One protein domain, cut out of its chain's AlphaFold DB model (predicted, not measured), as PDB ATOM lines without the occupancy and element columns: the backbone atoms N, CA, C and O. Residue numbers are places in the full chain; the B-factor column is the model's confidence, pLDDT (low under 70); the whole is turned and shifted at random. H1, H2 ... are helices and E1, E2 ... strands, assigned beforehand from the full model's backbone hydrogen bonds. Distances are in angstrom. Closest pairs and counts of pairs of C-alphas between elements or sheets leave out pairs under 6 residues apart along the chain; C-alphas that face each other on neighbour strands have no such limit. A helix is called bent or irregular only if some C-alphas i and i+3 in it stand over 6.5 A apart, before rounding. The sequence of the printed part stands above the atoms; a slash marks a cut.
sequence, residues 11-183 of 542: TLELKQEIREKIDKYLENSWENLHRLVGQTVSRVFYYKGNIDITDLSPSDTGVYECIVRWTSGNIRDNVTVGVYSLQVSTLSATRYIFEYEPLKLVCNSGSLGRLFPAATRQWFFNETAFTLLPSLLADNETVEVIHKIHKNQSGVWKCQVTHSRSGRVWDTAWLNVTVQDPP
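AT A GLANCE: This is residues 11 to 183 of the 542 residues of a protein of Biomphalaria glabrata (UniProt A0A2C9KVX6). An elongated model with a strand-built head at one end and a long two-strand arm, the hairpin E3 and E4, reaching away from it. In the head, the strongly twisted, curled sheet E5 E10 E9 E7 has the small pair E6 and E8 over part of one face, while H1 crosses the arm on the side of E3, near it with residues 21 to 29, and its residues 11 to 20 stick out; the small hairpin E1 and E2 sits off to the side. The printed part has 173 residues, in the order H1 E1 E2 E3 E4 E5 E6 H2 E7 E8 E9 E10, class mixed, helices and strands. The four-strand sheet is mixed. The whole is loose, with a radius of gyration of the C-alphas of 19.8 A and spans of 66 by 39 by 26 A.

HOW THE PARTS SIT: H1, residues 11 to 33, has a kink of 30 degrees near residue 27. It is neither bent nor irregular, but only just: C-alphas 28 and 31 are 6.3 A apart. Antiparallel E1, residues 44 to 47, and E2, residues 50 to 54, form a hairpin, with N 45 and O 52 at 2.8 A. E3, residues 62 to 72, and E4, residues 75 to 86, form another, antiparallel at 160 degrees, with N 64 and O 84 at 2.8 A. The closest C-alphas of H1 and E3, Leu 26 and Val 68, are 7.3 A apart. E5, residues 95 to 98, is parallel to E10, residues 168 to 180, with N 180 and O 97 at 2.8 A; the closest C-alphas of E3 and E10, Gly 62 and Thr 172, are 4.8 A apart. E6, residues 103 to 105, and E8, residues 144 to 146, are antiparallel, with N 105 and O 144 at 2.8 A. E9, residues 155 to 163, is antiparallel to E10, with N 157 and O 175 at 2.8 A, and to E7, residues 120 to 125, with N 124 and O 158 at 2.8 A. H2, residues 110 to 115, only grazes this sheet with its residues 110 to 113. Every O i to N i+4 pair is within hydrogen-bond range in H2, and 13 of 19 in H1.

IN THESE COORDINATES: H1 begins at C-alpha 11 (132.665, 118.886, 155.820) and is 33.0 A long. E3 measures 31.5 A, E4 32.1 A and E9 26.1 A. E10, 36.0 A, ends at C-alpha 180 (128.244, 93.206, 97.325).

THE WHOLE: The C-alphas farthest apart, Glu 13 and Pro 183, are 70.0 A apart. The printed part has no cut. The link E7 to E8 is long. Residues 11 to 19 and 21 to 41 have pLDDT under 70.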
ATOM      1  N   THR A  11     132.987 119.278 157.204       46.69
ATOM      2  CA  THR A  11     132.665 118.886 155.820       46.69
ATOM      3  C   THR A  11     133.897 118.596 154.959       46.69
ATOM      4  O   THR A  11     133.753 118.033 153.873       46.69
ATOM      5  N   LEU A  12     135.097 118.984 155.404       46.34
ATOM      6  CA  LEU A  12     136.343 118.798 154.660       46.34
ATOM      7  C   LEU A  12     137.053 117.492 155.049       46.34
ATOM      8  O   LEU A  12     137.565 116.810 154.165       46.34
ATOM      9  N   GLU A  13     136.992 117.096 156.323       59.03
ATOM     10  CA  GLU A  13     137.509 115.804 156.808       59.03
ATOM     11  C   GLU A  13     136.722 114.626 156.216       59.03
ATOM     12  O   GLU A  13     137.319 113.698 155.674       59.03
ATOM     13  N   LEU A  14     135.383 114.714 156.192       57.62
ATOM     14  CA  LEU A  14     134.529 113.674 155.603       57.62
ATOM     15  C   LEU A  14     134.847 113.428 154.116       57.62
ATOM     16  O   LEU A  14     134.859 112.286 153.663       57.62
ATOM     17  N   LYS A  15     135.158 114.484 153.349       62.47
ATOM     18  CA  LYS A  15     135.574 114.353 151.939       62.47
ATOM     19  C   LYS A  15     136.928 113.659 151.784       62.47
ATOM     20  O   LYS A  15     137.144 112.984 150.782       62.47
ATOM     21  N   GLN A  16     137.831 113.827 152.747       64.62
ATOM     22  CA  GLN A  16     139.167 113.241 152.701       64.62
ATOM     23  C   GLN A  16     139.145 111.752 153.084       64.62
ATOM     24  O   GLN A  16     139.731 110.942 152.370       64.62
ATOM     25  N   GLU A  17     138.379 111.370 154.113       69.69
ATOM     26  CA  GLU A  17     138.176 109.957 154.475       69.69
ATOM     27  C   GLU A  17     137.444 109.174 153.366       69.69
ATOM     28  O   GLU A  17     137.785 108.026 153.076       69.69
ATOM     29  N   ILE A  18     136.461 109.800 152.704       67.62
ATOM     30  CA  ILE A  18     135.784 109.211 151.539       67.62
ATOM     31  C   ILE A  18     136.773 108.999 150.383       67.62
ATOM     32  O   ILE A  18     136.769 107.919 149.797       67.62
ATOM     33  N   ARG A  19     137.657 109.967 150.089       65.94
ATOM     34  CA  ARG A  19     138.683 109.824 149.039       65.94
ATOM     35  C   ARG A  19     139.620 108.645 149.307       65.94
ATOM     36  O   ARG A  19     139.727 107.772 148.456       65.94
ATOM     37  N   GLU A  20     140.232 108.571 150.491       70.25
ATOM     38  CA  GLU A  20     141.180 107.488 150.815       70.25
ATOM     39  C   GLU A  20     140.524 106.096 150.775       70.25
ATOM     40  O   GLU A  20     141.156 105.114 150.377       70.25
ATOM     41  N   LYS A  21     139.235 105.996 151.137       68.25
ATOM     42  CA  LYS A  21     138.468 104.749 150.997       68.25
ATOM     43  C   LYS A  21     138.135 104.419 149.542       68.25
ATOM     44  O   LYS A  21     138.196 103.244 149.192       68.25
ATOM     45  N   ILE A  22     137.811 105.409 148.706       66.56
ATOM     46  CA  ILE A  22     137.562 105.209 147.269       66.56
ATOM     47  C   ILE A  22     138.841 104.747 146.564       66.56
ATOM     48  O   ILE A  22     138.800 103.720 145.890       66.56
ATOM     49  N   ASP A  23     139.972 105.428 146.769       64.19
ATOM     50  CA  ASP A  23     141.249 105.090 146.122       64.19
ATOM     51  C   ASP A  23     141.661 103.638 146.427       64.19
ATOM     52  O   ASP A  23     141.923 102.846 145.519       64.19
ATOM     53  N   LYS A  24     141.596 103.243 147.707       63.97
ATOM     54  CA  LYS A  24     141.889 101.871 148.155       63.97
ATOM     55  C   LYS A  24     140.884 100.827 147.646       63.97
ATOM     56  O   LYS A  24     141.217  99.646 147.545       63.97
ATOM     57  N   TYR A  25     139.643 101.224 147.368       62.84
ATOM     58  CA  TYR A  25     138.618 100.313 146.861       62.84
ATOM     59  C   TYR A  25     138.728 100.113 145.340       62.84
ATOM     60  O   TYR A  25     138.557  98.992 144.854       62.84
ATOM     61  N   LEU A  26     139.050 101.172 144.590       59.31
ATOM     62  CA  LEU A  26     139.243 101.123 143.137       59.31
ATOM     63  C   LEU A  26     140.344 100.127 142.744       59.31
ATOM     64  O   LEU A  26     140.138  99.332 141.827       59.31
ATOM     65  N   GLU A  27     141.454 100.105 143.486       57.56
ATOM     66  CA  GLU A  27     142.581  99.191 143.250       57.56
ATOM     67  C   GLU A  27     142.170  97.705 143.379       57.56
ATOM     68  O   GLU A  27     142.477  96.896 142.505       57.56
ATOM     69  N   ASN A  28     141.350  97.357 144.380       51.75
ATOM     70  CA  ASN A  28     140.820  95.995 144.565       51.75
ATOM     71  C   ASN A  28     139.716  95.604 143.560       51.75
ATOM     72  O   ASN A  28     139.435  94.419 143.366       51.75
ATOM     73  N   SER A  29     139.036  96.569 142.931       51.81
ATOM     74  CA  SER A  29     137.939  96.260 142.003       51.81
ATOM     75  C   SER A  29     138.436  95.721 140.652       51.81
ATOM     76  O   SER A  29     137.671  95.059 139.943       51.81
ATOM     77  N   TRP A  30     139.696  95.980 140.292       52.16
ATOM     78  CA  TRP A  30     140.243  95.679 138.966       52.16
ATOM     79  C   TRP A  30     140.543  94.186 138.734       52.16
ATOM     80  O   TRP A  30     140.319  93.687 137.628       52.16
ATOM     81  N   GLU A  31     140.918  93.425 139.773       50.22
ATOM     82  CA  GLU A  31     141.114  91.961 139.677       50.22
ATOM     83  C   GLU A  31     139.859  91.228 139.160       50.22
ATOM     84  O   GLU A  31     139.948  90.202 138.486       50.22
ATOM     85  N   ASN A  32     138.671  91.787 139.418       45.75
ATOM     86  CA  ASN A  32     137.409  91.245 138.923       45.75
ATOM     87  C   ASN A  32     137.090  91.655 137.474       45.75
ATOM     88  O   ASN A  32     136.348  90.938 136.803       45.75
ATOM     89  N   LEU A  33     137.634  92.770 136.966       46.59
ATOM     90  CA  LEU A  33     137.357  93.215 135.595       46.59
ATOM     91  C   LEU A  33     138.126  92.383 134.560       46.59
ATOM     92  O   LEU A  33     137.547  92.010 133.541       46.59
ATOM     93  N   HIS A  34     139.363  91.971 134.868       49.97
ATOM     94  CA  HIS A  34     140.123  90.996 134.064       49.97
ATOM     95  C   HIS A  34     139.381  89.666 133.836       49.97
ATOM     96  O   HIS A  34     139.685  88.942 132.891       49.97
ATOM     97  N   ARG A  35     138.414  89.329 134.700       44.28
ATOM     98  CA  ARG A  35     137.601  88.109 134.601       44.28
ATOM     99  C   ARG A  35     136.333  88.285 133.752       44.28
ATOM    100  O   ARG A  35     135.748  87.288 133.342       44.28
ATOM    101  N   LEU A  36     135.916  89.528 133.501       48.47
ATOM    102  CA  LEU A  36     134.761  89.887 132.667       48.47
ATOM    103  C   LEU A  36     135.188  90.293 131.247       48.47
ATOM    104  O   LEU A  36     134.510  89.953 130.281       48.47
ATOM    105  N   VAL A  37     136.332  90.969 131.106       56.25
ATOM    106  CA  VAL A  37     136.938  91.307 129.809       56.25
ATOM    107  C   VAL A  37     137.794  90.128 129.341       56.25
ATOM    108  O   VAL A  37     139.000  90.068 129.577       56.25
ATOM    109  N   GLY A  38     137.144  89.145 128.714       50.03
ATOM    110  CA  GLY A  38     137.781  87.899 128.289       50.03
ATOM    111  C   GLY A  38     138.994  88.100 127.366       50.03
ATOM    112  O   GLY A  38     138.884  88.724 126.312       50.03
ATOM    113  N   GLN A  39     140.132  87.522 127.769       48.72
ATOM    114  CA  GLN A  39     141.370  87.233 127.013       48.72
ATOM    115  C   GLN A  39     142.087  88.344 126.213       48.72
ATOM    116  O   GLN A  39     143.277  88.186 125.952       48.72
ATOM    117  N   THR A  40     141.482  89.488 125.889       56.69
ATOM    118  CA  THR A  40     142.140  90.593 125.149       56.69
ATOM    119  C   THR A  40     142.866  91.584 126.070       56.69
ATOM    120  O   THR A  40     142.868  92.795 125.860       56.69
ATOM    121  N   VAL A  41     143.513  91.052 127.111       65.81
ATOM    122  CA  VAL A  41     144.141  91.816 128.203       65.81
ATOM    123  C   VAL A  41     145.357  92.639 127.745       65.81
ATOM    124  O   VAL A  41     145.694  93.634 128.375       65.81
ATOM    125  N   SER A  42     146.000  92.277 126.633       80.38
ATOM    126  CA  SER A  42     147.240  92.907 126.149       80.38
ATOM    127  C   SER A  42     147.115  94.368 125.695       80.38
ATOM    128  O   SER A  42     148.143  95.018 125.535       80.38
ATOM    129  N   ARG A  43     145.893  94.875 125.475       90.00
ATOM    130  CA  ARG A  43     145.627  96.212 124.902       90.00
ATOM    131  C   ARG A  43     144.902  97.182 125.842       90.00
ATOM    132  O   ARG A  43     144.694  98.336 125.483       90.00
ATOM    133  N   VAL A  44     144.465  96.716 127.016       88.50
ATOM    134  CA  VAL A  44     143.742  97.534 128.003       88.50
ATOM    135  C   VAL A  44     144.597  97.654 129.255       88.50
ATOM    136  O   VAL A  44     144.781  96.687 129.993       88.50
ATOM    137  N   PHE A  45     145.101  98.856 129.504       88.38
ATOM    138  CA  PHE A  45     145.981  99.163 130.624       88.38
ATOM    139  C   PHE A  45     145.237 100.027 131.637       88.38
ATOM    140  O   PHE A  45     144.662 101.054 131.281       88.38
ATOM    141  N   TYR A  46     145.285  99.644 132.912       82.94
ATOM    142  CA  TYR A  46     144.813 100.487 134.006       82.94
ATOM    143  C   TYR A  46     146.001 101.060 134.773       82.94
ATOM    144  O   TYR A  46     146.873 100.314 135.224       82.94
ATOM    145  N   TYR A  47     146.056 102.383 134.920       83.44
ATOM    146  CA  TYR A  47     147.126 103.049 135.661       83.44
ATOM    147  C   TYR A  47     146.624 104.321 136.347       83.44
ATOM    148  O   TYR A  47     146.201 105.268 135.685       83.44
ATOM    149  N   LYS A  48     146.717 104.358 137.686       85.00
ATOM    150  CA  LYS A  48     146.357 105.513 138.536       85.00
ATOM    151  C   LYS A  48     144.960 106.087 138.247       85.00
ATOM    152  O   LYS A  48     144.824 107.278 137.996       85.00
ATOM    153  N   GLY A  49     143.930 105.242 138.254       78.12
ATOM    154  CA  GLY A  49     142.556 105.679 137.977       78.12
ATOM    155  C   GLY A  49     142.194 105.756 136.492       78.12
ATOM    156  O   GLY A  49     141.010 105.851 136.180       78.12
ATOM    157  N   ASN A  50     143.171 105.662 135.587       84.81
ATOM    158  CA  ASN A  50     142.950 105.843 134.155       84.81
ATOM    159  C   ASN A  50     142.873 104.499 133.424       84.81
ATOM    160  O   ASN A  50     143.695 103.617 133.678       84.81
ATOM    161  N   ILE A  51     141.927 104.372 132.491       88.06
ATOM    162  CA  ILE A  51     141.834 103.247 131.548       88.06
ATOM    163  C   ILE A  51     142.374 103.721 130.198       88.06
ATOM    164  O   ILE A  51     141.768 104.579 129.557       88.06
ATOM    165  N   ASP A  52     143.487 103.136 129.767       91.12
ATOM    166  CA  ASP A  52     144.078 103.320 128.443       91.12
ATOM    167  C   ASP A  52     143.754 102.103 127.567       91.12
ATOM    168  O   ASP A  52     144.137 100.981 127.900       91.12
ATOM    169  N   ILE A  53     143.099 102.320 126.426       92.50
ATOM    170  CA  ILE A  53     142.891 101.290 125.396       92.50
ATOM    171  C   ILE A  53     143.799 101.618 124.209       92.50
ATOM    172  O   ILE A  53     143.694 102.712 123.649       92.50
ATOM    173  N   THR A  54     144.685 100.691 123.837       93.56
ATOM    174  CA  THR A  54     145.511 100.761 122.620       93.56
ATOM    175  C   THR A  54     144.900  99.941 121.487       93.56
ATOM    176  O   THR A  54     143.989  99.138 121.696       93.56
ATOM    177  N   ASP A  55     145.411 100.162 120.274       92.19
ATOM    178  CA  ASP A  55     145.099  99.371 119.079       92.19
ATOM    179  C   ASP A  55     143.594  99.337 118.773       92.19
ATOM    180  O   ASP A  55     143.010  98.300 118.457       92.19
ATOM    181  N   LEU A  56     142.968 100.514 118.907       92.62
ATOM    182  CA  LEU A  56     141.527 100.697 118.765       92.62
ATOM    183  C   LEU A  56     140.995 100.144 117.440       92.62
ATOM    184  O   LEU A  56     141.408 100.549 116.348       92.62
ATOM    185  N   SER A  57     140.006  99.269 117.574       91.81
ATOM    186  CA  SER A  57     139.299  98.578 116.503       91.81
ATOM    187  C   SER A  57     137.841  99.052 116.424       91.81
ATOM    188  O   SER A  57     137.292  99.511 117.425       91.81
ATOM    189  N   PRO A  58     137.145  98.913 115.280       89.94
ATOM    190  CA  PRO A  58     135.722  99.259 115.189       89.94
ATOM    191  C   PRO A  58     134.839  98.506 116.196       89.94
ATOM    192  O   PRO A  58     133.849  99.061 116.666       89.94
ATOM    193  N   SER A  59     135.236  97.289 116.583       89.50
ATOM    194  CA  SER A  59     134.617  96.481 117.646       89.50
ATOM    195  C   SER A  59     134.719  97.079 119.054       89.50
ATOM    196  O   SER A  59     133.994  96.635 119.937       89.50
ATOM    197  N   ASP A  60     135.560  98.094 119.265       91.88
ATOM    198  CA  ASP A  60     135.615  98.875 120.511       91.88
ATOM    199  C   ASP A  60     134.591 100.021 120.542       91.88
ATOM    200  O   ASP A  60     134.524 100.788 121.501       91.88
ATOM    201  N   THR A  61     133.782 100.168 119.489       92.94
ATOM    202  CA  THR A  61     132.684 101.135 119.483       92.94
ATOM    203  C   THR A  61     131.575 100.681 120.430       92.94
ATOM    204  O   THR A  61     130.979  99.618 120.243       92.94
ATOM    205  N   GLY A  62     131.257 101.502 121.429       94.06
ATOM    206  CA  GLY A  62     130.283 101.140 122.452       94.06
ATOM    207  C   GLY A  62     130.157 102.153 123.584       94.06
ATOM    208  O   GLY A  62     130.745 103.237 123.566       94.06
ATOM    209  N   VAL A  63     129.371 101.770 124.591       93.50
ATOM    210  CA  VAL A  63     129.170 102.543 125.820       93.50
ATOM    211  C   VAL A  63     130.020 101.961 126.944       93.50
ATOM    212  O   VAL A  63     129.933 100.773 127.248       93.50
ATOM    213  N   TYR A  64     130.797 102.824 127.587       93.19
ATOM    214  CA  TYR A  64     131.690 102.503 128.693       93.19
ATOM    215  C   TYR A  64     131.129 103.117 129.980       93.19
ATOM    216  O   TYR A  64     131.040 104.340 130.112       93.19
ATOM    217  N   GLU A  65     130.732 102.266 130.927       90.12
ATOM    218  CA  GLU A  65     130.259 102.672 132.254       90.12
ATOM    219  C   GLU A  65     131.417 102.657 133.264       90.12
ATOM    220  O   GLU A  65     132.103 101.648 133.431       90.12
ATOM    221  N   CYS A  66     131.608 103.757 133.991       88.50
ATOM    222  CA  CYS A  66     132.480 103.797 135.158       88.50
ATOM    223  C   CYS A  66     131.642 103.505 136.409       88.50
ATOM    224  O   CYS A  66     130.875 104.356 136.863       88.50
ATOM    225  N   ILE A  67     131.768 102.290 136.947       86.38
ATOM    226  CA  ILE A  67     130.997 101.815 138.101       86.38
ATOM    227  C   ILE A  67     131.910 101.742 139.326       86.38
ATOM    228  O   ILE A  67     132.817 100.910 139.383       86.38
ATOM    229  N   VAL A  68     131.626 102.561 140.336       85.44
ATOM    230  CA  VAL A  68     132.219 102.426 141.670       85.44
ATOM    231  C   VAL A  68     131.312 101.519 142.487       85.44
ATOM    232  O   VAL A  68     130.144 101.832 142.711       85.44
ATOM    233  N   ARG A  69     131.833 100.379 142.945       85.12
ATOM    234  CA  ARG A  69     131.118  99.568 143.937       85.12
ATOM    235  C   ARG A  69     131.403 100.139 145.319       85.12
ATOM    236  O   ARG A  69     132.556 100.394 145.648       85.12
ATOM    237  N   TRP A  70     130.369 100.326 146.125       82.88
ATOM    238  CA  TRP A  70     130.489 100.783 147.501       82.88
ATOM    239  C   TRP A  70     129.994  99.686 148.438       82.88
ATOM    240  O   TRP A  70     128.880  99.180 148.292       82.88
ATOM    241  N   THR A  71     130.827  99.312 149.409       86.94
ATOM    242  CA  THR A  71     130.466  98.323 150.430       86.94
ATOM    243  C   THR A  71     130.560  98.943 151.814       86.94
ATOM    244  O   THR A  71     131.658  99.248 152.283       86.94
ATOM    245  N   SER A  72     129.416  99.096 152.480       86.81
ATOM    246  CA  SER A  72     129.338  99.588 153.858       86.81
ATOM    247  C   SER A  72     128.596  98.567 154.713       86.81
ATOM    248  O   SER A  72     127.389  98.364 154.570       86.81
ATOM    249  N   GLY A  73     129.341  97.864 155.569       89.50
ATOM    250  CA  GLY A  73     128.826  96.709 156.304       89.50
ATOM    251  C   GLY A  73     128.313  95.627 155.348       89.50
ATOM    252  O   GLY A  73     129.065  95.116 154.521       89.50
ATOM    253  N   ASN A  74     127.024  95.303 155.455       88.38
ATOM    254  CA  ASN A  74     126.363  94.290 154.623       88.38
ATOM    255  C   ASN A  74     125.755  94.853 153.325       88.38
ATOM    256  O   ASN A  74     125.300  94.075 152.490       88.38
ATOM    257  N   ILE A  75     125.728  96.179 153.146       77.50
ATOM    258  CA  ILE A  75     125.171  96.817 151.948       77.50
ATOM    259  C   ILE A  75     126.240  96.814 150.850       77.50
ATOM    260  O   ILE A  75     127.381  97.217 151.090       77.50
ATOM    261  N   ARG A  76     125.863  96.346 149.655       81.12
ATOM    262  CA  ARG A  76     126.697  96.324 148.447       81.12
ATOM    263  C   ARG A  76     125.943  97.021 147.321       81.12
ATOM    264  O   ARG A  76     125.091  96.396 146.696       81.12
ATOM    265  N   ASP A  77     126.292  98.272 147.055       84.69
ATOM    266  CA  ASP A  77     125.683  99.063 145.986       84.69
ATOM    267  C   ASP A  77     126.684  99.321 144.857       84.69
ATOM    268  O   ASP A  77     127.887  99.468 145.080       84.69
ATOM    269  N   ASN A  78     126.175  99.399 143.629       86.12
ATOM    270  CA  ASN A  78     126.932  99.816 142.454       86.12
ATOM    271  C   ASN A  78     126.478 101.230 142.076       86.12
ATOM    272  O   ASN A  78     125.306 101.432 141.766       86.12
ATOM    273  N   VAL A  79     127.397 102.195 142.075       86.62
ATOM    274  CA  VAL A  79     127.128 103.584 141.690       86.62
ATOM    275  C   VAL A  79     127.866 103.882 140.389       86.62
ATOM    276  O   VAL A  79     129.096 103.887 140.351       86.62
ATOM    277  N   THR A  80     127.125 104.139 139.313       87.69
ATOM    278  CA  THR A  80     127.714 104.584 138.045       87.69
ATOM    279  C   THR A  80     128.079 106.064 138.158       87.69
ATOM    280  O   THR A  80     127.200 106.922 138.210       87.69
ATOM    281  N   VAL A  81     129.378 106.365 138.223       87.94
ATOM    282  CA  VAL A  81     129.910 107.732 138.399       87.94
ATOM    283  C   VAL A  81     130.161 108.452 137.073       87.94
ATOM    284  O   VAL A  81     130.275 109.674 137.043       87.94
ATOM    285  N   GLY A  82     130.231 107.714 135.965       88.69
ATOM    286  CA  GLY A  82     130.438 108.274 134.633       88.69
ATOM    287  C   GLY A  82     130.002 107.311 133.536       88.69
ATOM    288  O   GLY A  82     130.027 106.095 133.722       88.69
ATOM    289  N   VAL A  83     129.604 107.862 132.391       91.44
ATOM    290  CA  VAL A  83     129.223 107.097 131.198       91.44
ATOM    291  C   VAL A  83     129.795 107.790 129.976       91.44
ATOM    292  O   VAL A  83     129.613 108.998 129.809       91.44
ATOM    293  N   TYR A  84     130.444 107.018 129.114       92.56
ATOM    294  CA  TYR A  84     131.079 107.503 127.898       92.56
ATOM    295  C   TYR A  84     130.617 106.696 126.691       92.56
ATOM    296  O   TYR A  84     130.419 105.489 126.791       92.56
ATOM    297  N   SER A  85     130.506 107.343 125.535       93.94
ATOM    298  CA  SER A  85     130.356 106.673 124.244       93.94
ATOM    299  C   SER A  85     131.657 106.802 123.459       93.94
ATOM    300  O   SER A  85     132.097 107.920 123.180       93.94
ATOM    301  N   LEU A  86     132.270 105.676 123.106       94.00
ATOM    302  CA  LEU A  86     133.447 105.626 122.247       94.00
ATOM    303  C   LEU A  86     133.013 105.215 120.839       94.00
ATOM    304  O   LEU A  86     132.396 104.170 120.669       94.00
ATOM    305  N   GLN A  87     133.384 106.015 119.840       94.56
ATOM    306  CA  GLN A  87     133.196 105.708 118.424       94.56
ATOM    307  C   GLN A  87     134.556 105.527 117.742       94.56
ATOM    308  O   GLN A  87     135.362 106.464 117.702       94.56
ATOM    309  N   VAL A  88     134.793 104.342 117.172       93.81
ATOM    310  CA  VAL A  88     136.010 104.015 116.413       93.81
ATOM    311  C   VAL A  88     135.653 103.805 114.943       93.81
ATOM    312  O   VAL A  88     135.217 102.736 114.524       93.81
ATOM    313  N   SER A  89     135.843 104.853 114.143       93.38
ATOM    314  CA  SER A  89     135.651 104.825 112.690       93.38
ATOM    315  C   SER A  89     136.889 104.309 111.953       93.38
ATOM    316  O   SER A  89     138.009 104.694 112.288       93.38
ATOM    317  N   THR A  90     136.690 103.542 110.882       93.25
ATOM    318  CA  THR A  90     137.740 103.150 109.921       93.25
ATOM    319  C   THR A  90     137.329 103.514 108.490       93.25
ATOM    320  O   THR A  90     136.146 103.666 108.203       93.25
ATOM    321  N   LEU A  91     138.283 103.663 107.571       90.56
ATOM    322  CA  LEU A  91     137.974 103.847 106.145       90.56
ATOM    323  C   LEU A  91     137.580 102.525 105.467       90.56
ATOM    324  O   LEU A  91     136.826 102.526 104.498       90.56
ATOM    325  N   SER A  92     138.071 101.395 105.979       91.75
ATOM    326  CA  SER A  92     137.738 100.064 105.466       91.75
ATOM    327  C   SER A  92     136.289  99.685 105.787       91.75
ATOM    328  O   SER A  92     135.709 100.164 106.762       91.75
ATOM    329  N   ALA A  93     135.701  98.785 105.000       85.88
ATOM    330  CA  ALA A  93     134.425  98.183 105.363       85.88
ATOM    331  C   ALA A  93     134.595  97.360 106.650       85.88
ATOM    332  O   ALA A  93     135.475  96.503 106.732       85.88
ATOM    333  N   THR A  94     133.750  97.598 107.651       89.88
ATOM    334  CA  THR A  94     133.689  96.756 108.857       89.88
ATOM    335  C   THR A  94     132.851  95.507 108.620       89.88
ATOM    336  O   THR A  94     132.927  94.559 109.397       89.88
ATOM    337  N   ARG A  95     132.009  95.515 107.579       95.31
ATOM    338  CA  ARG A  95     131.134  94.401 107.229       95.31
ATOM    339  C   ARG A  95     130.878  94.351 105.729       95.31
ATOM    340  O   ARG A  95     130.481  95.347 105.126       95.31
ATOM    341  N   TYR A  96     131.039  93.160 105.169       96.88
ATOM    342  CA  TYR A  96     130.559  92.809 103.840       96.88
ATOM    343  C   TYR A  96     129.277  91.990 103.979       96.88
ATOM    344  O   TYR A  96     129.156  91.178 104.899       96.88
ATOM    345  N   ILE A  97     128.318  92.236 103.097       96.88
ATOM    346  CA  ILE A  97     127.027  91.544 103.035       96.88
ATOM    347  C   ILE A  97     126.588  91.492 101.572       96.88
ATOM    348  O   ILE A  97     126.915  92.414 100.821       96.88
ATOM    349  N   PHE A  98     125.900  90.440 101.140       96.88
ATOM    350  CA  PHE A  98     125.388  90.388  99.771       96.88
ATOM    351  C   PHE A  98     124.034  91.098  99.662       96.88
ATOM    352  O   PHE A  98     123.292  91.217 100.638       96.88
ATOM    353  N   GLU A  99     123.703  91.595  98.471       97.69
ATOM    354  CA  GLU A  99     122.388  92.183  98.231       97.69
ATOM    355  C   GLU A  99     121.266  91.176  98.547       97.69
ATOM    356  O   GLU A  99     121.401  89.970  98.319       97.69
ATOM    357  N   TYR A 100     120.152  91.685  99.075       96.69
ATOM    358  CA  TYR A 100     118.982  90.944  99.562       96.69
ATOM    359  C   TYR A 100     119.198  90.092 100.825       96.69
ATOM    360  O   TYR A 100     118.221  89.533 101.325       96.69
ATOM    361  N   GLU A 101     120.408  90.028 101.390       96.31
ATOM    362  CA  GLU A 101     120.638  89.404 102.700       96.31
ATOM    363  C   GLU A 101     120.201  90.321 103.867       96.31
ATOM    364  O   GLU A 101     120.157  91.550 103.723       96.31
ATOM    365  N   PRO A 102     119.884  89.752 105.049       97.88
ATOM    366  CA  PRO A 102     119.448  90.527 106.205       97.88
ATOM    367  C   PRO A 102     120.613  91.200 106.954       97.88
ATOM    368  O   PRO A 102     121.423  90.534 107.611       97.88
ATOM    369  N   LEU A 103     120.662  92.538 106.958       97.81
ATOM    370  CA  LEU A 103     121.609  93.287 107.791       97.81
ATOM    371  C   LEU A 103     121.099  93.370 109.236       97.81
ATOM    372  O   LEU A 103     120.156  94.101 109.534       97.81
ATOM    373  N   LYS A 104     121.764  92.648 110.145       97.88
ATOM    374  CA  LYS A 104     121.548  92.746 111.601       97.88
ATOM    375  C   LYS A 104     122.346  93.912 112.192       97.88
ATOM    376  O   LYS A 104     123.575  93.912 112.082       97.88
ATOM    377  N   LEU A 105     121.669  94.850 112.841       97.25
ATOM    378  CA  LEU A 105     122.199  96.066 113.452       97.25
ATOM    379  C   LEU A 105     122.101  95.980 114.985       97.25
ATOM    380  O   LEU A 105     121.036  95.721 115.543       97.25
ATOM    381  N   VAL A 106     123.224  96.203 115.675       96.44
ATOM    382  CA  VAL A 106     123.324  96.152 117.144       96.44
ATOM    383  C   VAL A 106     123.756  97.525 117.645       96.44
ATOM    384  O   VAL A 106     124.807  98.019 117.250       96.44
ATOM    385  N   CYS A 107     122.923  98.162 118.472       96.38
ATOM    386  CA  CYS A 107     123.107  99.564 118.863       96.38
ATOM    387  C   CYS A 107     123.975  99.766 120.124       96.38
ATOM    388  O   CYS A 107     124.455 100.870 120.345       96.38
ATOM    389  N   ASN A 108     124.172  98.743 120.966       95.50
ATOM    390  CA  ASN A 108     124.888  98.846 122.254       95.50
ATOM    391  C   ASN A 108     124.311  99.902 123.235       95.50
ATOM    392  O   ASN A 108     125.045 100.493 124.024       95.50
ATOM    393  N   SER A 109     122.994 100.150 123.198       96.44
ATOM    394  CA  SER A 109     122.330 101.233 123.949       96.44
ATOM    395  C   SER A 109     121.792 100.863 125.339       96.44
ATOM    396  O   SER A 109     121.443 101.768 126.098       96.44
ATOM    397  N   GLY A 110     121.698  99.570 125.683       95.62
ATOM    398  CA  GLY A 110     120.965  99.089 126.870       95.62
ATOM    399  C   GLY A 110     121.440  99.699 128.196       95.62
ATOM    400  O   GLY A 110     120.639 100.047 129.061       95.62
ATOM    401  N   SER A 111     122.749  99.923 128.317       94.25
ATOM    402  CA  SER A 111     123.394 100.680 129.399       94.25
ATOM    403  C   SER A 111     122.799 102.080 129.581       94.25
ATOM    404  O   SER A 111     122.342 102.426 130.672       94.25
ATOM    405  N   LEU A 112     122.739 102.870 128.505       96.31
ATOM    406  CA  LEU A 112     122.174 104.221 128.523       96.31
ATOM    407  C   LEU A 112     120.680 104.218 128.835       96.31
ATOM    408  O   LEU A 112     120.242 105.090 129.575       96.31
ATOM    409  N   GLY A 113     119.909 103.252 128.335       97.06
ATOM    410  CA  GLY A 113     118.479 103.169 128.645       97.06
ATOM    411  C   GLY A 113     118.184 102.928 130.127       97.06
ATOM    412  O   GLY A 113     117.297 103.567 130.690       97.06
ATOM    413  N   ARG A 114     118.980 102.076 130.789       95.50
ATOM    414  CA  ARG A 114     118.866 101.837 132.241       95.50
ATOM    415  C   ARG A 114     119.240 103.067 133.075       95.50
ATOM    416  O   ARG A 114     118.636 103.299 134.118       95.50
ATOM    417  N   LEU A 115     120.234 103.840 132.633       95.06
ATOM    418  CA  LEU A 115     120.734 105.025 133.346       95.06
ATOM    419  C   LEU A 115     119.931 106.299 133.037       95.06
ATOM    420  O   LEU A 115     119.833 107.189 133.881       95.06
ATOM    421  N   PHE A 116     119.324 106.370 131.853       96.69
ATOM    422  CA  PHE A 116     118.481 107.465 131.383       96.69
ATOM    423  C   PHE A 116     117.141 106.909 130.869       96.69
ATOM    424  O   PHE A 116     116.941 106.801 129.657       96.69
ATOM    425  N   PRO A 117     116.197 106.561 131.766       95.19
ATOM    426  CA  PRO A 117     114.851 106.168 131.363       95.19
ATOM    427  C   PRO A 117     114.206 107.245 130.479       95.19
ATOM    428  O   PRO A 117     114.311 108.434 130.777       95.19
ATOM    429  N   ALA A 118     113.533 106.819 129.406       97.06
ATOM    430  CA  ALA A 118     113.064 107.658 128.291       97.06
ATOM    431  C   ALA A 118     114.155 108.216 127.346       97.06
ATOM    432  O   ALA A 118     113.849 109.046 126.489       97.06
ATOM    433  N   ALA A 119     115.402 107.736 127.423       98.25
ATOM    434  CA  ALA A 119     116.313 107.826 126.286       98.25
ATOM    435  C   ALA A 119     115.811 106.937 125.135       98.25
ATOM    436  O   ALA A 119     115.417 105.788 125.349       98.25
ATOM    437  N   THR A 120     115.843 107.460 123.914       98.50
ATOM    438  CA  THR A 120     115.488 106.741 122.684       98.50
ATOM    439  C   THR A 120     116.714 106.549 121.808       98.50
ATOM    440  O   THR A 120     117.684 107.299 121.913       98.50
ATOM    441  N   ARG A 121     116.685 105.551 120.928       97.88
ATOM    442  CA  ARG A 121     117.732 105.289 119.939       97.88
ATOM    443  C   ARG A 121     117.190 105.365 118.518       97.88
ATOM    444  O   ARG A 121     116.002 105.126 118.285       97.88
ATOM    445  N   GLN A 122     118.065 105.696 117.578       98.31
ATOM    446  CA  GLN A 122     117.760 105.778 116.154       98.31
ATOM    447  C   GLN A 122     119.022 105.503 115.328       98.31
ATOM    448  O   GLN A 122     120.120 105.913 115.710       98.31
ATOM    449  N   TRP A 123     118.870 104.835 114.184       98.44
ATOM    450  CA  TRP A 123     119.962 104.683 113.221       98.44
ATOM    451  C   TRP A 123     120.029 105.848 112.248       98.44
ATOM    452  O   TRP A 123     119.014 106.366 111.784       98.44
ATOM    453  N   PHE A 124     121.256 106.195 111.896       98.38
ATOM    454  CA  PHE A 124     121.608 107.135 110.853       98.38
ATOM    455  C   PHE A 124     122.389 106.388 109.771       98.38
ATOM    456  O   PHE A 124     123.309 105.623 110.074       98.38
ATOM    457  N   PHE A 125     122.015 106.618 108.517       98.31
ATOM    458  CA  PHE A 125     122.706 106.149 107.324       98.31
ATOM    459  C   PHE A 125     123.309 107.364 106.613       98.31
ATOM    460  O   PHE A 125     122.580 108.284 106.240       98.31
ATOM    461  N   ASN A 126     124.635 107.392 106.459       97.56
ATOM    462  CA  ASN A 126     125.386 108.508 105.869       97.56
ATOM    463  C   ASN A 126     124.970 109.882 106.451       97.56
ATOM    464  O   ASN A 126     124.606 110.796 105.719       97.56
ATOM    465  N   GLU A 127     124.976 109.995 107.787       97.25
ATOM    466  CA  GLU A 127     124.538 111.170 108.574       97.25
ATOM    467  C   GLU A 127     123.045 111.563 108.442       97.25
ATOM    468  O   GLU A 127     122.607 112.536 109.054       97.25
ATOM    469  N   THR A 128     122.221 110.794 107.718       98.12
ATOM    470  CA  THR A 128     120.764 111.012 107.619       98.12
ATOM    471  C   THR A 128     119.987 110.012 108.474       98.12
ATOM    472  O   THR A 128     120.305 108.826 108.487       98.12
ATOM    473  N   ALA A 129     118.965 110.466 109.206       97.81
ATOM    474  CA  ALA A 129     118.156 109.589 110.056       97.81
ATOM    475  C   ALA A 129     117.401 108.543 109.212       97.81
ATOM    476  O   ALA A 129     116.635 108.891 108.311       97.81
ATOM    477  N   PHE A 130     117.599 107.256 109.503       97.56
ATOM    478  CA  PHE A 130     117.037 106.155 108.725       97.56
ATOM    479  C   PHE A 130     115.608 105.834 109.187       97.56
ATOM    480  O   PHE A 130     115.390 105.068 110.122       97.56
ATOM    481  N   THR A 131     114.622 106.437 108.523       96.56
ATOM    482  CA  THR A 131     113.203 106.426 108.932       96.56
ATOM    483  C   THR A 131     112.474 105.089 108.773       96.56
ATOM    484  O   THR A 131     111.381 104.937 109.310       96.56
ATOM    485  N   LEU A 132     113.050 104.117 108.055       95.94
ATOM    486  CA  LEU A 132     112.472 102.774 107.900       95.94
ATOM    487  C   LEU A 132     112.581 101.920 109.173       95.94
ATOM    488  O   LEU A 132     111.830 100.958 109.316       95.94
ATOM    489  N   LEU A 133     113.494 102.259 110.091       95.88
ATOM    490  CA  LEU A 133     113.543 101.667 111.427       95.88
ATOM    491  C   LEU A 133     112.857 102.622 112.420       95.88
ATOM    492  O   LEU A 133     113.182 103.814 112.436       95.88
ATOM    493  N   PRO A 134     111.913 102.140 113.249       95.94
ATOM    494  CA  PRO A 134     111.281 102.974 114.262       95.94
ATOM    495  C   PRO A 134     112.307 103.390 115.320       95.94
ATOM    496  O   PRO A 134     113.209 102.626 115.658       95.94
ATOM    497  N   SER A 135     112.144 104.581 115.900       97.06
ATOM    498  CA  SER A 135     112.906 104.923 117.102       97.06
ATOM    499  C   SER A 135     112.396 104.084 118.274       97.06
ATOM    500  O   SER A 135     111.197 104.069 118.560       97.06
ATOM    501  N   LEU A 136     113.307 103.370 118.932       97.81
ATOM    502  CA  LEU A 136     113.016 102.502 120.074       97.81
ATOM    503  C   LEU A 136     113.552 103.126 121.365       97.81
ATOM    504  O   LEU A 136     114.420 103.998 121.329       97.81
ATOM    505  N   LEU A 137     113.072 102.667 122.521       98.25
ATOM    506  CA  LEU A 137     113.708 103.001 123.796       98.25
ATOM    507  C   LEU A 137     115.126 102.409 123.850       98.25
ATOM    508  O   LEU A 137     115.400 101.346 123.289       98.25
ATOM    509  N   ALA A 138     116.048 103.120 124.496       97.50
ATOM    510  CA  ALA A 138     117.460 102.748 124.525       97.50
ATOM    511  C   ALA A 138     117.740 101.476 125.350       97.50
ATOM    512  O   ALA A 138     118.734 100.802 125.085       97.50
ATOM    513  N   ASP A 139     116.874 101.140 126.309       96.75
ATOM    514  CA  ASP A 139     116.949  99.948 127.168       96.75
ATOM    515  C   ASP A 139     116.537  98.658 126.448       96.75
ATOM    516  O   ASP A 139     116.872  97.568 126.902       96.75
ATOM    517  N   ASN A 140     115.852  98.770 125.310       96.38
ATOM    518  CA  ASN A 140     115.398  97.627 124.539       96.38
ATOM    519  C   ASN A 140     116.581  96.886 123.882       96.38
ATOM    520  O   ASN A 140     117.253  97.414 122.995       96.38
ATOM    521  N   GLU A 141     116.825  95.637 124.271       92.44
ATOM    522  CA  GLU A 141     117.934  94.822 123.754       92.44
ATOM    523  C   GLU A 141     117.651  94.172 122.381       92.44
ATOM    524  O   GLU A 141     118.529  93.503 121.834       92.44
ATOM    525  N   THR A 142     116.473  94.384 121.770       96.06
ATOM    526  CA  THR A 142     116.149  93.808 120.448       96.06
ATOM    527  C   THR A 142     117.183  94.181 119.386       96.06
ATOM    528  O   THR A 142     117.471  95.362 119.179       96.06
ATOM    529  N   VAL A 143     117.692  93.184 118.660       97.00
ATOM    530  CA  VAL A 143     118.521  93.390 117.465       97.00
ATOM    531  C   VAL A 143     117.632  93.876 116.325       97.00
ATOM    532  O   VAL A 143     116.620  93.251 116.013       97.00
ATOM    533  N   GLU A 144     118.015  94.974 115.685       97.31
ATOM    534  CA  GLU A 144     117.261  95.540 114.567       97.31
ATOM    535  C   GLU A 144     117.733  94.902 113.256       97.31
ATOM    536  O   GLU A 144     118.924  94.646 113.074       97.31
ATOM    537  N   VAL A 145     116.810  94.577 112.349       98.06
ATOM    538  CA  VAL A 145     117.127  93.794 111.146       98.06
ATOM    539  C   VAL A 145     116.518  94.442 109.911       98.06
ATOM    540  O   VAL A 145     115.301  94.528 109.777       98.06
ATOM    541  N   ILE A 146     117.370  94.839 108.968       98.00
ATOM    542  CA  ILE A 146     116.946  95.224 107.620       98.00
ATOM    543  C   ILE A 146     116.897  93.937 106.800       98.00
ATOM    544  O   ILE A 146     117.938  93.423 106.405       98.00
ATOM    545  N   HIS A 147     115.697  93.384 106.589       97.56
ATOM    546  CA  HIS A 147     115.506  92.038 106.025       97.56
ATOM    547  C   HIS A 147     116.125  91.810 104.641       97.56
ATOM    548  O   HIS A 147     116.500  90.683 104.332       97.56
ATOM    549  N   LYS A 148     116.198  92.856 103.813       97.44
ATOM    550  CA  LYS A 148     116.805  92.835 102.479       97.44
ATOM    551  C   LYS A 148     117.594  94.123 102.308       97.44
ATOM    552  O   LYS A 148     116.985  95.187 102.197       97.44
ATOM    553  N   ILE A 149     118.919  94.038 102.332       98.06
ATOM    554  CA  ILE A 149     119.766  95.200 102.057       98.06
ATOM    555  C   ILE A 149     119.975  95.386 100.551       98.06
ATOM    556  O   ILE A 149     120.154  94.413  99.821       98.06
ATOM    557  N   HIS A 150     119.960  96.632 100.088       98.31
ATOM    558  CA  HIS A 150     120.175  97.003  98.687       98.31
ATOM    559  C   HIS A 150     121.556  97.625  98.461       98.31
ATOM    560  O   HIS A 150     122.140  98.206  99.376       98.31
ATOM    561  N   LYS A 151     122.084  97.573  97.233       97.88
ATOM    562  CA  LYS A 151     123.426  98.102  96.917       97.88
ATOM    563  C   LYS A 151     123.600  99.585  97.282       97.88
ATOM    564  O   LYS A 151     124.664  99.985  97.759       97.88
ATOM    565  N   ASN A 152     122.534 100.379  97.140       97.94
ATOM    566  CA  ASN A 152     122.472 101.801  97.512       97.94
ATOM    567  C   ASN A 152     122.467 102.071  99.034       97.94
ATOM    568  O   ASN A 152     122.595 103.224  99.436       97.94
ATOM    569  N   GLN A 153     122.350 101.034  99.869       98.06
ATOM    570  CA  GLN A 153     122.473 101.090 101.333       98.06
ATOM    571  C   GLN A 153     123.904 100.774 101.819       98.06
ATOM    572  O   GLN A 153     124.148 100.638 103.022       98.06
ATOM    573  N   SER A 154     124.866 100.690 100.891       98.25
ATOM    574  CA  SER A 154     126.298 100.717 101.208       98.25
ATOM    575  C   SER A 154     126.694 102.081 101.772       98.25
ATOM    576  O   SER A 154     126.350 103.117 101.204       98.25
ATOM    577  N   GLY A 155     127.443 102.089 102.870       97.81
ATOM    578  CA  GLY A 155     127.889 103.312 103.527       97.81
ATOM    579  C   GLY A 155     127.997 103.178 105.040       97.81
ATOM    580  O   GLY A 155     128.079 102.078 105.596       97.81
ATOM    581  N   VAL A 156     128.002 104.327 105.708       97.62
ATOM    582  CA  VAL A 156     128.186 104.431 107.153       97.62
ATOM    583  C   VAL A 156     126.843 104.341 107.868       97.62
ATOM    584  O   VAL A 156     125.946 105.150 107.643       97.62
ATOM    585  N   TRP A 157     126.746 103.377 108.774       98.00
ATOM    586  CA  TRP A 157     125.626 103.151 109.677       98.00
ATOM    587  C   TRP A 157     126.044 103.507 111.098       98.00
ATOM    588  O   TRP A 157     127.058 103.019 111.596       98.00
ATOM    589  N   LYS A 158     125.259 104.348 111.764       97.50
ATOM    590  CA  LYS A 158     125.574 104.887 113.089       97.50
ATOM    591  C   LYS A 158     124.342 104.812 113.982       97.50
ATOM    592  O   LYS A 158     123.293 105.305 113.580       97.50
ATOM    593  N   CYS A 159     124.445 104.213 115.167       98.06
ATOM    594  CA  CYS A 159     123.359 104.285 116.142       98.06
ATOM    595  C   CYS A 159     123.589 105.462 117.080       98.06
ATOM    596  O   CYS A 159     124.662 105.583 117.677       98.06
ATOM    597  N   GLN A 160     122.568 106.299 117.210       98.12
ATOM    598  CA  GLN A 160     122.566 107.449 118.092       98.12
ATOM    599  C   GLN A 160     121.482 107.282 119.154       98.12
ATOM    600  O   GLN A 160     120.336 106.956 118.845       98.12
ATOM    601  N   VAL A 161     121.850 107.520 120.409       98.38
ATOM    602  CA  VAL A 161     120.948 107.547 121.560       98.38
ATOM    603  C   VAL A 161     120.740 108.997 121.970       98.38
ATOM    604  O   VAL A 161     121.708 109.732 122.151       98.38
ATOM    605  N   THR A 162     119.489 109.413 122.145       98.38
ATOM    606  CA  THR A 162     119.114 110.765 122.572       98.38
ATOM    607  C   THR A 162     118.302 110.698 123.862       98.38
ATOM    608  O   THR A 162     117.401 109.873 123.993       98.38
ATOM    609  N   HIS A 163     118.606 111.556 124.834       98.06
ATOM    610  CA  HIS A 163     117.805 111.703 126.052       98.06
ATOM    611  C   HIS A 163     117.202 113.106 126.093       98.06
ATOM    612  O   HIS A 163     117.843 114.075 126.512       98.06
ATOM    613  N   SER A 164     115.951 113.187 125.632       96.81
ATOM    614  CA  SER A 164     115.197 114.424 125.392       96.81
ATOM    615  C   SER A 164     115.226 115.395 126.574       96.81
ATOM    616  O   SER A 164     115.507 116.576 126.386       96.81
ATOM    617  N   ARG A 165     115.032 114.901 127.804       97.25
ATOM    618  CA  ARG A 165     114.998 115.735 129.017       97.25
ATOM    619  C   ARG A 165     116.327 116.432 129.330       97.25
ATOM    620  O   ARG A 165     116.309 117.481 129.964       97.25
ATOM    621  N   SER A 166     117.467 115.862 128.937       96.31
ATOM    622  CA  SER A 166     118.787 116.456 129.202       96.31
ATOM    623  C   SER A 166     119.479 117.020 127.962       96.31
ATOM    624  O   SER A 166     120.628 117.438 128.075       96.31
ATOM    625  N   GLY A 167     118.857 116.932 126.781       97.00
ATOM    626  CA  GLY A 167     119.483 117.283 125.498       97.00
ATOM    627  C   GLY A 167     120.761 116.493 125.177       97.00
ATOM    628  O   GLY A 167     121.551 116.925 124.343       97.00
ATOM    629  N   ARG A 168     121.006 115.363 125.858       96.44
ATOM    630  CA  ARG A 168     122.238 114.577 125.683       96.44
ATOM    631  C   ARG A 168     122.088 113.621 124.512       96.44
ATOM    632  O   ARG A 168     121.020 113.040 124.319       96.44
ATOM    633  N   VAL A 169     123.180 113.457 123.780       97.38
ATOM    634  CA  VAL A 169     123.280 112.625 122.586       97.38
ATOM    635  C   VAL A 169     124.555 111.791 122.691       97.38
ATOM    636  O   VAL A 169     125.600 112.318 123.073       97.38
ATOM    637  N   TRP A 170     124.463 110.502 122.372       97.44
ATOM    638  CA  TRP A 170     125.575 109.551 122.401       97.44
ATOM    639  C   TRP A 170     125.591 108.713 121.132       97.44
ATOM    640  O   TRP A 170     124.541 108.285 120.659       97.44
ATOM    641  N   ASP A 171     126.784 108.409 120.638       96.88
ATOM    642  CA  ASP A 171     126.981 107.608 119.434       96.88
ATOM    643  C   ASP A 171     127.515 106.226 119.839       96.88
ATOM    644  O   ASP A 171     128.668 106.089 120.246       96.88
ATOM    645  N   THR A 172     126.652 105.209 119.817       96.38
ATOM    646  CA  THR A 172     126.867 103.946 120.554       96.38
ATOM    647  C   THR A 172     127.238 102.755 119.676       96.38
ATOM    648  O   THR A 172     127.793 101.775 120.171       96.38
ATOM    649  N   ALA A 173     126.972 102.841 118.374       96.25
ATOM    650  CA  ALA A 173     127.396 101.862 117.379       96.25
ATOM    651  C   ALA A 173     127.795 102.560 116.079       96.25
ATOM    652  O   ALA A 173     127.212 103.580 115.706       96.25
ATOM    653  N   TRP A 174     128.773 101.995 115.373       96.12
ATOM    654  CA  TRP A 174     129.259 102.503 114.095       96.12
ATOM    655  C   TRP A 174     129.730 101.340 113.223       96.12
ATOM    656  O   TRP A 174     130.496 100.491 113.677       96.12
ATOM    657  N   LEU A 175     129.253 101.285 111.982       96.94
ATOM    658  CA  LEU A 175     129.587 100.258 111.001       96.94
ATOM    659  C   LEU A 175     129.775 100.912 109.628       96.94
ATOM    660  O   LEU A 175     128.973 101.749 109.226       96.94
ATOM    661  N   ASN A 176     130.778 100.477 108.871       97.44
ATOM    662  CA  ASN A 176     130.899 100.779 107.446       97.44
ATOM    663  C   ASN A 176     130.524  99.520 106.659       97.44
ATOM    664  O   ASN A 176     131.273  98.536 106.650       97.44
ATOM    665  N   VAL A 177     129.331  99.525 106.070       97.94
ATOM    666  CA  VAL A 177     128.745  98.367 105.389       97.94
ATOM    667  C   VAL A 177     128.976  98.500 103.891       97.94
ATOM    668  O   VAL A 177     128.553  99.474 103.275       97.94
ATOM    669  N   THR A 178     129.617  97.501 103.290       98.06
ATOM    670  CA  THR A 178     129.733  97.379 101.831       98.06
ATOM    671  C   THR A 178     128.836  96.250 101.350       98.06
ATOM    672  O   THR A 178     129.064  95.086 101.689       98.06
ATOM    673  N   VAL A 179     127.823  96.599 100.556       98.25
ATOM    674  CA  VAL A 179     126.904  95.633  99.953       98.25
ATOM    675  C   VAL A 179     127.496  95.159  98.629       98.25
ATOM    676  O   VAL A 179     127.759  95.956  97.727       98.25
ATOM    677  N   GLN A 180     127.743  93.858  98.530       97.56
ATOM    678  CA  GLN A 180     128.244  93.206  97.325       97.56
ATOM    679  C   GLN A 180     127.077  92.742  96.449       97.56
ATOM    680  O   GLN A 180     125.997  92.430  96.953       97.56
ATOM    681  N   ASP A 181     127.303  92.667  95.136       96.69
ATOM    682  CA  ASP A 181     126.340  92.074  94.205       96.69
ATOM    683  C   ASP A 181     125.990  90.638  94.635       96.69
ATOM    684  O   ASP A 181     126.867  89.923  95.136       96.69
ATOM    685  N   PRO A 182     124.726  90.201  94.484       94.50
ATOM    686  CA  PRO A 182     124.291  88.912  95.001       94.50
ATOM    687  C   PRO A 182     125.127  87.788  94.373       94.50
ATOM    688  O   PRO A 182     125.379  87.819  93.163       94.50
ATOM    689  N   PRO A 183     125.548  86.770  95.148       92.56
ATOM    690  CA  PRO A 183     126.385  85.701  94.627       92.56
ATOM    691  C   PRO A 183     125.686  85.039  93.438       92.56
ATOM    692  O   PRO A 183     124.467  84.810  93.464       92.56
TER     693      PRO A 183